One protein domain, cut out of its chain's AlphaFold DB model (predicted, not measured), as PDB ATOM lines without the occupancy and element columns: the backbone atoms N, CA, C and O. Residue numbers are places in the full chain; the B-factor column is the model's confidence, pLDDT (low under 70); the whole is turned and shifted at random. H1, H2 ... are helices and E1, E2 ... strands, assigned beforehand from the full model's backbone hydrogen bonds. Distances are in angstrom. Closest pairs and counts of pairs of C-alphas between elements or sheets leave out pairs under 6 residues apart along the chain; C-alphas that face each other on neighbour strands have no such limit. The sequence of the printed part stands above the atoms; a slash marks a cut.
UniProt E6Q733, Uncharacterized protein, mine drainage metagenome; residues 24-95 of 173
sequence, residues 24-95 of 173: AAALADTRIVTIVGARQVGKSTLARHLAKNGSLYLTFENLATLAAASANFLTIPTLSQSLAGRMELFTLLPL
ATOM      1  N   ALA A  24      -2.616  23.822 -40.553       82.69
ATOM      2  CA  ALA A  24      -3.908  23.833 -39.875       82.69
ATOM      3  C   ALA A  24      -3.760  23.873 -38.344       82.69
ATOM      4  O   ALA A  24      -4.459  24.639 -37.689       82.69
ATOM      5  N   ALA A  25      -2.828  23.097 -37.782       81.19
ATOM      6  CA  ALA A  25      -2.513  23.155 -36.355       81.19
ATOM      7  C   ALA A  25      -1.966  24.534 -35.949       81.19
ATOM      8  O   ALA A  25      -2.405  25.103 -34.955       81.19
ATOM      9  N   ALA A  26      -1.079  25.110 -36.760       83.12
ATOM     10  CA  ALA A  26      -0.549  26.451 -36.546       83.12
ATOM     11  C   ALA A  26      -1.611  27.549 -36.637       83.12
ATOM     12  O   ALA A  26      -1.581  28.493 -35.857       83.12
ATOM     13  N   LEU A  27      -2.575  27.429 -37.554       82.56
ATOM     14  CA  LEU A  27      -3.709  28.353 -37.656       82.56
ATOM     15  C   LEU A  27      -4.637  28.292 -36.433       82.56
ATOM     16  O   LEU A  27      -5.360  29.252 -36.180       82.56
ATOM     17  N   ALA A  28      -4.638  27.180 -35.691       80.75
ATOM     18  CA  ALA A  28      -5.393  27.066 -34.447       80.75
ATOM     19  C   ALA A  28      -4.694  27.767 -33.266       80.75
ATOM     20  O   ALA A  28      -5.377  28.218 -32.350       80.75
ATOM     21  N   ASP A  29      -3.362  27.868 -33.294       80.62
ATOM     22  CA  ASP A  29      -2.548  28.424 -32.201       80.62
ATOM     23  C   ASP A  29      -2.111  29.882 -32.458       80.62
ATOM     24  O   ASP A  29      -2.023  30.709 -31.548       80.62
ATOM     25  N   THR A  30      -1.891  30.247 -33.723       78.94
ATOM     26  CA  THR A  30      -1.352  31.549 -34.134       78.94
ATOM     27  C   THR A  30      -2.357  32.359 -34.942       78.94
ATOM     28  O   THR A  30      -3.178  31.835 -35.693       78.94
ATOM     29  N   ARG A  31      -2.298  33.689 -34.804       78.25
ATOM     30  CA  ARG A  31      -3.238  34.592 -35.494       78.25
ATOM     31  C   ARG A  31      -2.920  34.759 -36.974       78.25
ATOM     32  O   ARG A  31      -3.811  35.099 -37.747       78.25
ATOM     33  N   ILE A  32      -1.650  34.621 -37.354       83.19
ATOM     34  CA  ILE A  32      -1.177  34.889 -38.712       83.19
ATOM     35  C   ILE A  32      -0.231  33.773 -39.132       83.19
ATOM     36  O   ILE A  32       0.813  33.568 -38.519       83.19
ATOM     37  N   VAL A  33      -0.558  33.115 -40.240       85.06
ATOM     38  CA  VAL A  33       0.318  32.129 -40.867       85.06
ATOM     39  C   VAL A  33       0.750  32.631 -42.236       85.06
ATOM     40  O   VAL A  33      -0.080  32.979 -43.076       85.06
ATOM     41  N   THR A  34       2.060  32.660 -42.466       85.56
ATOM     42  CA  THR A  34       2.649  33.105 -43.732       85.56
ATOM     43  C   THR A  34       3.238  31.916 -44.477       85.56
ATOM     44  O   THR A  34       4.040  31.166 -43.924       85.56
ATOM     45  N   ILE A  35       2.878  31.760 -45.753       85.00
ATOM     46  CA  ILE A  35       3.418  30.711 -46.626       85.00
ATOM     47  C   ILE A  35       4.421  31.340 -47.595       85.00
ATOM     48  O   ILE A  35       4.053  32.144 -48.452       85.00
ATOM     49  N   VAL A  36       5.688  30.939 -47.495       86.81
ATOM     50  CA  VAL A  36       6.782  31.371 -48.383       86.81
ATOM     51  C   VAL A  36       7.325  30.200 -49.192       86.81
ATOM     52  O   VAL A  36       7.124  29.051 -48.830       86.81
ATOM     53  N   GLY A  37       8.000  30.457 -50.314       84.56
ATOM     54  CA  GLY A  37       8.610  29.384 -51.108       84.56
ATOM     55  C   GLY A  37       8.963  29.778 -52.540       84.56
ATOM     56  O   GLY A  37       8.588  30.855 -53.024       84.56
ATOM     57  N   ALA A  38       9.652  28.874 -53.241       82.06
ATOM     58  CA  ALA A  38      10.129  29.076 -54.610       82.06
ATOM     59  C   ALA A  38       8.989  29.391 -55.598       82.06
ATOM     60  O   ALA A  38       7.812  29.101 -55.357       82.06
ATOM     61  N   ARG A  39       9.302  30.053 -56.720       78.25
ATOM     62  CA  ARG A  39       8.306  30.340 -57.770       78.25
ATOM     63  C   ARG A  39       7.663  29.022 -58.232       78.25
ATOM     64  O   ARG A  39       8.322  27.994 -58.265       78.25
ATOM     65  N   GLN A  40       6.360  29.061 -58.515       80.31
ATOM     66  CA  GLN A  40       5.611  27.934 -59.098       80.31
ATOM     67  C   GLN A  40       5.459  26.660 -58.236       80.31
ATOM     68  O   GLN A  40       4.920  25.672 -58.714       80.31
ATOM     69  N   VAL A  41       5.783  26.677 -56.938       82.94
ATOM     70  CA  VAL A  41       5.526  25.524 -56.037       82.94
ATOM     71  C   VAL A  41       4.054  25.368 -55.609       82.94
ATOM     72  O   VAL A  41       3.738  24.558 -54.746       82.94
ATOM     73  N   GLY A  42       3.127  26.155 -56.161       78.44
ATOM     74  CA  GLY A  42       1.701  26.068 -55.810       78.44
ATOM     75  C   GLY A  42       1.310  26.752 -54.493       78.44
ATOM     76  O   GLY A  42       0.293  26.397 -53.904       78.44
ATOM     77  N   LYS A  43       2.079  27.755 -54.039       87.31
ATOM     78  CA  LYS A  43       1.796  28.562 -52.829       87.31
ATOM     79  C   LYS A  43       0.373  29.119 -52.810       87.31
ATOM     80  O   LYS A  43      -0.360  28.931 -51.848       87.31
ATOM     81  N   SER A  44      -0.015  29.789 -53.898       81.25
ATOM     82  CA  SER A  44      -1.331  30.416 -54.022       81.25
ATOM     83  C   SER A  44      -2.440  29.377 -54.137       81.25
ATOM     84  O   SER A  44      -3.562  29.655 -53.734       81.25
ATOM     85  N   THR A  45      -2.150  28.188 -54.669       85.00
ATOM     86  CA  THR A  45      -3.104  27.076 -54.744       85.00
ATOM     87  C   THR A  45      -3.365  26.489 -53.356       85.00
ATOM     88  O   THR A  45      -4.521  26.335 -52.975       85.00
ATOM     89  N   LEU A  46      -2.311  26.238 -52.571       82.44
ATOM     90  CA  LEU A  46      -2.422  25.765 -51.186       82.44
ATOM     91  C   LEU A  46      -3.114  26.795 -50.286       82.44
ATOM     92  O   LEU A  46      -4.034  26.458 -49.551       82.44
ATOM     93  N   ALA A  47      -2.707  28.060 -50.374       84.00
ATOM     94  CA  ALA A  47      -3.295  29.118 -49.565       84.00
ATOM     95  C   ALA A  47      -4.782  29.336 -49.897       84.00
ATOM     96  O   ALA A  47      -5.596  29.458 -48.986       84.00
ATOM     97  N   ARG A  48      -5.163  29.287 -51.184       82.62
ATOM     98  CA  ARG A  48      -6.576  29.310 -51.604       82.62
ATOM     99  C   ARG A  48      -7.356  28.100 -51.095       82.62
ATOM    100  O   ARG A  48      -8.510  28.258 -50.714       82.62
ATOM    101  N   HIS A  49      -6.749  26.911 -51.073       82.88
ATOM    102  CA  HIS A  49      -7.387  25.710 -50.530       82.88
ATOM    103  C   HIS A  49      -7.683  25.853 -49.031       82.88
ATOM    104  O   HIS A  49      -8.800  25.585 -48.600       82.88
ATOM    105  N   LEU A  50      -6.716  26.343 -48.252       80.31
ATOM    106  CA  LEU A  50      -6.874  26.551 -46.810       80.31
ATOM    107  C   LEU A  50      -7.865  27.678 -46.484       80.31
ATOM    108  O   LEU A  50      -8.644  27.556 -45.542       80.31
ATOM    109  N   ALA A  51      -7.894  28.740 -47.292       80.31
ATOM    110  CA  ALA A  51      -8.813  29.862 -47.118       80.31
ATOM    111  C   ALA A  51     -10.294  29.473 -47.251       80.31
ATOM    112  O   ALA A  51     -11.144  30.092 -46.612       80.31
ATOM    113  N   LYS A  52     -10.618  28.413 -48.014       73.75
ATOM    114  CA  LYS A  52     -11.994  27.882 -48.092       73.75
ATOM    115  C   LYS A  52     -12.545  27.461 -46.728       73.75
ATOM    116  O   LYS A  52     -13.752  27.519 -46.528       73.75
ATOM    117  N   ASN A  53     -11.677  27.114 -45.778       69.00
ATOM    118  CA  ASN A  53     -12.068  26.737 -44.421       69.00
ATOM    119  C   ASN A  53     -12.331  27.953 -43.505       69.00
ATOM    120  O   ASN A  53     -12.403  27.795 -42.290       69.00
ATOM    121  N   GLY A  54     -12.474  29.163 -44.068       67.88
ATOM    122  CA  GLY A  54     -12.835  30.385 -43.338       67.88
ATOM    123  C   GLY A  54     -11.654  31.272 -42.929       67.88
ATOM    124  O   GLY A  54     -11.849  32.259 -42.223       67.88
ATOM    125  N   SER A  55     -10.432  30.957 -43.362       69.62
ATOM    126  CA  SER A  55      -9.246  31.772 -43.071       69.62
ATOM    127  C   SER A  55      -9.122  32.955 -44.038       69.62
ATOM    128  O   SER A  55      -9.256  32.800 -45.253       69.62
ATOM    129  N   LEU A  56      -8.820  34.144 -43.507       74.81
ATOM    130  CA  LEU A  56      -8.565  35.336 -44.316       74.81
ATOM    131  C   LEU A  56      -7.312  35.137 -45.181       74.81
ATOM    132  O   LEU A  56      -6.215  34.923 -44.668       74.81
ATOM    133  N   TYR A  57      -7.474  35.251 -46.497       78.88
ATOM    134  CA  TYR A  57      -6.388  35.144 -47.466       78.88
ATOM    135  C   TYR A  57      -5.910  36.527 -47.905       78.88
ATOM    136  O   TYR A  57      -6.663  37.289 -48.510       78.88
ATOM    137  N   LEU A  58      -4.643  36.834 -47.625       75.44
ATOM    138  CA  LEU A  58      -3.968  38.055 -48.063       75.44
ATOM    139  C   LEU A  58      -2.787  37.694 -48.969       75.44
ATOM    140  O   LEU A  58      -2.028  36.771 -48.680       75.44
ATOM    141  N   THR A  59      -2.622  38.435 -50.065       75.62
ATOM    142  CA  THR A  59      -1.553  38.212 -51.048       75.62
ATOM    143  C   THR A  59      -0.827  39.496 -51.376       75.62
ATOM    144  O   THR A  59      -1.456  40.425 -51.865       75.62
ATOM    145  N   PHE A  60       0.499  39.506 -51.269       68.19
ATOM    146  CA  PHE A  60       1.319  40.649 -51.689       68.19
ATOM    147  C   PHE A  60       1.306  40.924 -53.203       68.19
ATOM    148  O   PHE A  60       1.736  41.989 -53.625       68.19
ATOM    149  N   GLU A  61       0.766  40.012 -54.016       68.12
ATOM    150  CA  GLU A  61       0.526  40.229 -55.453       68.12
ATOM    151  C   GLU A  61      -0.561  41.293 -55.715       68.12
ATOM    152  O   GLU A  61      -0.671  41.809 -56.824       68.12
ATOM    153  N   ASN A  62      -1.383  41.636 -54.712       69.00
ATOM    154  CA  ASN A  62      -2.370  42.701 -54.843       69.00
ATOM    155  C   ASN A  62      -1.743  44.052 -54.467       69.00
ATOM    156  O   ASN A  62      -1.347  44.285 -53.320       69.00
ATOM    157  N   LEU A  63      -1.717  44.964 -55.440       58.41
ATOM    158  CA  LEU A  63      -1.236  46.339 -55.297       58.41
ATOM    159  C   LEU A  63      -1.865  47.080 -54.107       58.41
ATOM    160  O   LEU A  63      -1.167  47.841 -53.448       58.41
ATOM    161  N   ALA A  64      -3.133  46.823 -53.769       60.91
ATOM    162  CA  ALA A  64      -3.800  47.456 -52.629       60.91
ATOM    163  C   ALA A  64      -3.261  46.961 -51.274       60.91
ATOM    164  O   ALA A  64      -3.012  47.758 -50.372       60.91
ATOM    165  N   THR A  65      -3.021  45.654 -51.132       61.81
ATOM    166  CA  THR A  65      -2.395  45.096 -49.920       61.81
ATOM    167  C   THR A  65      -0.921  45.466 -49.817       61.81
ATOM    168  O   THR A  65      -0.424  45.690 -48.717       61.81
ATOM    169  N   LEU A  66      -0.227  45.572 -50.955       60.06
ATOM    170  CA  LEU A  66       1.168  45.989 -50.999       60.06
ATOM    171  C   LEU A  66       1.304  47.464 -50.618       60.06
ATOM    172  O   LEU A  66       2.161  47.781 -49.804       60.06
ATOM    173  N   ALA A  67       0.426  48.338 -51.121       60.84
ATOM    174  CA  ALA A  67       0.385  49.752 -50.753       60.84
ATOM    175  C   ALA A  67       0.051  49.959 -49.266       60.84
ATOM    176  O   ALA A  67       0.695  50.760 -48.596       60.84
ATOM    177  N   ALA A  68      -0.906  49.199 -48.722       64.19
ATOM    178  CA  ALA A  68      -1.234  49.248 -47.297       64.19
ATOM    179  C   ALA A  68      -0.077  48.753 -46.404       64.19
ATOM    180  O   ALA A  68       0.158  49.310 -45.335       64.19
ATOM    181  N   ALA A  69       0.662  47.728 -46.845       61.28
ATOM    182  CA  ALA A  69       1.821  47.203 -46.126       61.28
ATOM    183  C   ALA A  69       3.067  48.101 -46.252       61.28
ATOM    184  O   ALA A  69       3.836  48.222 -45.298       61.28
ATOM    185  N   SER A  70       3.281  48.734 -47.410       64.62
ATOM    186  CA  SER A  70       4.465  49.555 -47.689       64.62
ATOM    187  C   SER A  70       4.364  50.972 -47.128       64.62
ATOM    188  O   SER A  70       5.386  51.530 -46.733       64.62
ATOM    189  N   ALA A  71       3.153  51.529 -47.012       63.56
ATOM    190  CA  ALA A  71       2.931  52.890 -46.522       63.56
ATOM    191  C   ALA A  71       3.427  53.129 -45.083       63.56
ATOM    192  O   ALA A  71       3.692  54.269 -44.717       63.56
ATOM    193  N   ASN A  72       3.591  52.077 -44.273       57.38
ATOM    194  CA  ASN A  72       4.035  52.172 -42.879       57.38
ATOM    195  C   ASN A  72       5.141  51.167 -42.528       57.38
ATOM    196  O   ASN A  72       5.318  50.805 -41.368       57.38
ATOM    197  N   PHE A  73       5.938  50.741 -43.510       50.25
ATOM    198  CA  PHE A  73       7.096  49.887 -43.246       50.25
ATOM    199  C   PHE A  73       8.104  50.580 -42.302       50.25
ATOM    200  O   PHE A  73       8.785  49.930 -41.537       50.25
ATOM    201  N   LEU A  74       8.177  51.910 -42.225       49.53
ATOM    202  CA  LEU A  74       9.113  52.581 -41.303       49.53
ATOM    203  C   LEU A  74       8.648  52.650 -39.830       49.53
ATOM    204  O   LEU A  74       9.425  53.063 -38.974       49.53
ATOM    205  N   THR A  75       7.440  52.178 -39.488       55.62
ATOM    206  CA  THR A  75       6.976  52.009 -38.088       55.62
ATOM    207  C   THR A  75       7.191  50.579 -37.555       55.62
ATOM    208  O   THR A  75       6.646  50.188 -36.519       55.62
ATOM    209  N   ILE A  76       8.037  49.800 -38.250       57.66
ATOM    210  CA  ILE A  76       8.365  48.379 -38.033       57.66
ATOM    211  C   ILE A  76       8.585  47.920 -36.592       57.66
ATOM    212  O   ILE A  76       8.188  46.787 -36.336       57.66
ATOM    213  N   PRO A  77       9.172  48.669 -35.638       55.31
ATOM    214  CA  PRO A  77       9.422  48.106 -34.309       55.31
ATOM    215  C   PRO A  77       8.132  47.635 -33.624       55.31
ATOM    216  O   PRO A  77       8.093  46.552 -33.044       55.31
ATOM    217  N   THR A  78       7.047  48.396 -33.772       57.91
ATOM    218  CA  THR A  78       5.756  48.129 -33.126       57.91
ATOM    219  C   THR A  78       4.958  47.048 -33.859       57.91
ATOM    220  O   THR A  78       4.334  46.197 -33.226       57.91
ATOM    221  N   LEU A  79       5.010  47.027 -35.199       56.41
ATOM    222  CA  LEU A  79       4.428  45.946 -36.008       56.41
ATOM    223  C   LEU A  79       5.191  44.636 -35.805       56.41
ATOM    224  O   LEU A  79       4.576  43.595 -35.609       56.41
ATOM    225  N   SER A  80       6.520  44.688 -35.775       57.41
ATOM    226  CA  SER A  80       7.380  43.544 -35.490       57.41
ATOM    227  C   SER A  80       7.145  43.022 -34.074       57.41
ATOM    228  O   SER A  80       6.983  41.823 -33.930       57.41
ATOM    229  N   GLN A  81       6.983  43.878 -33.054       59.31
ATOM    230  CA  GLN A  81       6.565  43.444 -31.710       59.31
ATOM    231  C   GLN A  81       5.156  42.833 -31.679       59.31
ATOM    232  O   GLN A  81       4.927  41.864 -30.962       59.31
ATOM    233  N   SER A  82       4.205  43.370 -32.450       61.28
ATOM    234  CA  SER A  82       2.836  42.834 -32.513       61.28
ATOM    235  C   SER A  82       2.762  41.486 -33.244       61.28
ATOM    236  O   SER A  82       1.896  40.660 -32.941       61.28
ATOM    237  N   LEU A  83       3.679  41.261 -34.190       64.81
ATOM    238  CA  LEU A  83       3.808  40.037 -34.984       64.81
ATOM    239  C   LEU A  83       4.770  39.015 -34.355       64.81
ATOM    240  O   LEU A  83       4.632  37.816 -34.606       64.81
ATOM    241  N   ALA A  84       5.716  39.457 -33.524       57.88
ATOM    242  CA  ALA A  84       6.678  38.605 -32.835       57.88
ATOM    243  C   ALA A  84       5.939  37.615 -31.926       57.88
ATOM    244  O   ALA A  84       5.162  37.997 -31.053       57.88
ATOM    245  N   GLY A  85       6.148  36.322 -32.175       65.81
ATOM    246  CA  GLY A  85       5.493  35.235 -31.441       65.81
ATOM    247  C   GLY A  85       4.017  35.008 -31.786       65.81
ATOM    248  O   GLY A  85       3.394  34.137 -31.193       65.81
ATOM    249  N   ARG A  86       3.441  35.765 -32.731       77.12
ATOM    250  CA  ARG A  86       2.049  35.594 -33.208       77.12
ATOM    251  C   ARG A  86       1.946  35.282 -34.698       77.12
ATOM    252  O   ARG A  86       0.842  35.029 -35.186       77.12
ATOM    253  N   MET A  87       3.079  35.342 -35.396       80.06
ATOM    254  CA  MET A  87       3.239  34.950 -36.786       80.06
ATOM    255  C   MET A  87       4.063  33.666 -36.872       80.06
ATOM    256  O   MET A  87       5.184  33.622 -36.365       80.06
ATOM    257  N   GLU A  88       3.545  32.669 -37.585       82.44
ATOM    258  CA  GLU A  88       4.293  31.463 -37.940       82.44
ATOM    259  C   GLU A  88       4.587  31.430 -39.446       82.44
ATOM    260  O   GLU A  88       3.729  31.733 -40.282       82.44
ATOM    261  N   LEU A  89       5.830  31.093 -39.796       83.44
ATOM    262  CA  LEU A  89       6.322  31.077 -41.170       83.44
ATOM    263  C   LEU A  89       6.495  29.637 -41.658       83.44
ATOM    264  O   LEU A  89       7.381  28.918 -41.200       83.44
ATOM    265  N   PHE A  90       5.709  29.241 -42.656       85.19
ATOM    266  CA  PHE A  90       5.854  27.952 -43.327       85.19
ATOM    267  C   PHE A  90       6.554  28.115 -44.665       85.19
ATOM    268  O   PHE A  90       6.087  28.826 -45.558       85.19
ATOM    269  N   THR A  91       7.659  27.392 -44.834       85.81
ATOM    270  CA  THR A  91       8.335  27.296 -46.126       85.81
ATOM    271  C   THR A  91       7.759  26.132 -46.920       85.81
ATOM    272  O   THR A  91       7.932  24.968 -46.567       85.81
ATOM    273  N   LEU A  92       7.072  26.450 -48.013       85.00
ATOM    274  CA  LEU A  92       6.563  25.490 -48.973       85.00
ATOM    275  C   LEU A  92       7.664  25.126 -49.969       85.00
ATOM    276  O   LEU A  92       8.081  25.931 -50.808       85.00
ATOM    277  N   LEU A  93       8.113  23.881 -49.873       84.62
ATOM    278  CA  LEU A  93       9.073  23.291 -50.793       84.62
ATOM    279  C   LEU A  93       8.371  22.748 -52.055       84.62
ATOM    280  O   LEU A  93       7.143  22.553 -52.066       84.62
ATOM    281  N   PRO A  94       9.128  22.499 -53.142       83.31
ATOM    282  CA  PRO A  94       8.638  21.717 -54.273       83.31
ATOM    283  C   PRO A  94       7.983  20.405 -53.819       83.31
ATOM    284  O   PRO A  94       8.281  19.900 -52.737       83.31
ATOM    285  N   LEU A  95       7.060  19.880 -54.630       79.12
ATOM    286  CA  LEU A  95       6.371  18.622 -54.320       79.12
ATOM    287  C   LEU A  95       7.389  17.510 -54.054       79.12
ATOM    288  O   LEU A  95       8.271  17.267 -54.877       79.12
TER     289      LEU A  95
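Overview. This is residues 24 to 95 of the 173 residues of an uncharacterized protein of mine drainage metagenome (UniProt E6Q733). A small two-stranded parallel sheet, E1 beside E2, has H1 and H2 near it, while H3 and H4 arch away and back to E2. Residues 70 to 82 stick out. The 72 printed residues, mixed helices and strands, run H1 E1 H2 H3 H4 E2. The whole is only just compact, close to loose: radius of gyration of the C-alphas 13.3 A, spans 36 by 28 by 23 A.

Arrangement. E1, residues 32 to 37, and E2, residues 87 to 92, are parallel, N 34 and O 88 within hydrogen-bond range at 2.9 A. With H2, residues 43 to 51, H3, residues 63 to 70, and H4, residues 73 to 83, between them, they form a strand-helix-strand unit. The closest C-alphas of E1 and H2 are Ile 35 and Lys 43, 6.8 A; of E1 and H1, residues 24 to 29, Val 33 and Leu 27, 6.4 A. H3 and H4 meet only through their link. Every O i to N i+4 pair is within hydrogen-bond range in H1, H2 and H3, 4 of 7 in H4.

Along the chain. H1 begins at C-alpha 24, (-3.908, 23.833, -39.875); E2 ends at C-alpha 92, (6.563, 25.490, -48.973). E1 spans 16.7 A.

Size, cuts and confidence. The printed part has no cut. The H2 to H3 link is long. Residues 53 to 55 and 60 to 85 have pLDDT under 70.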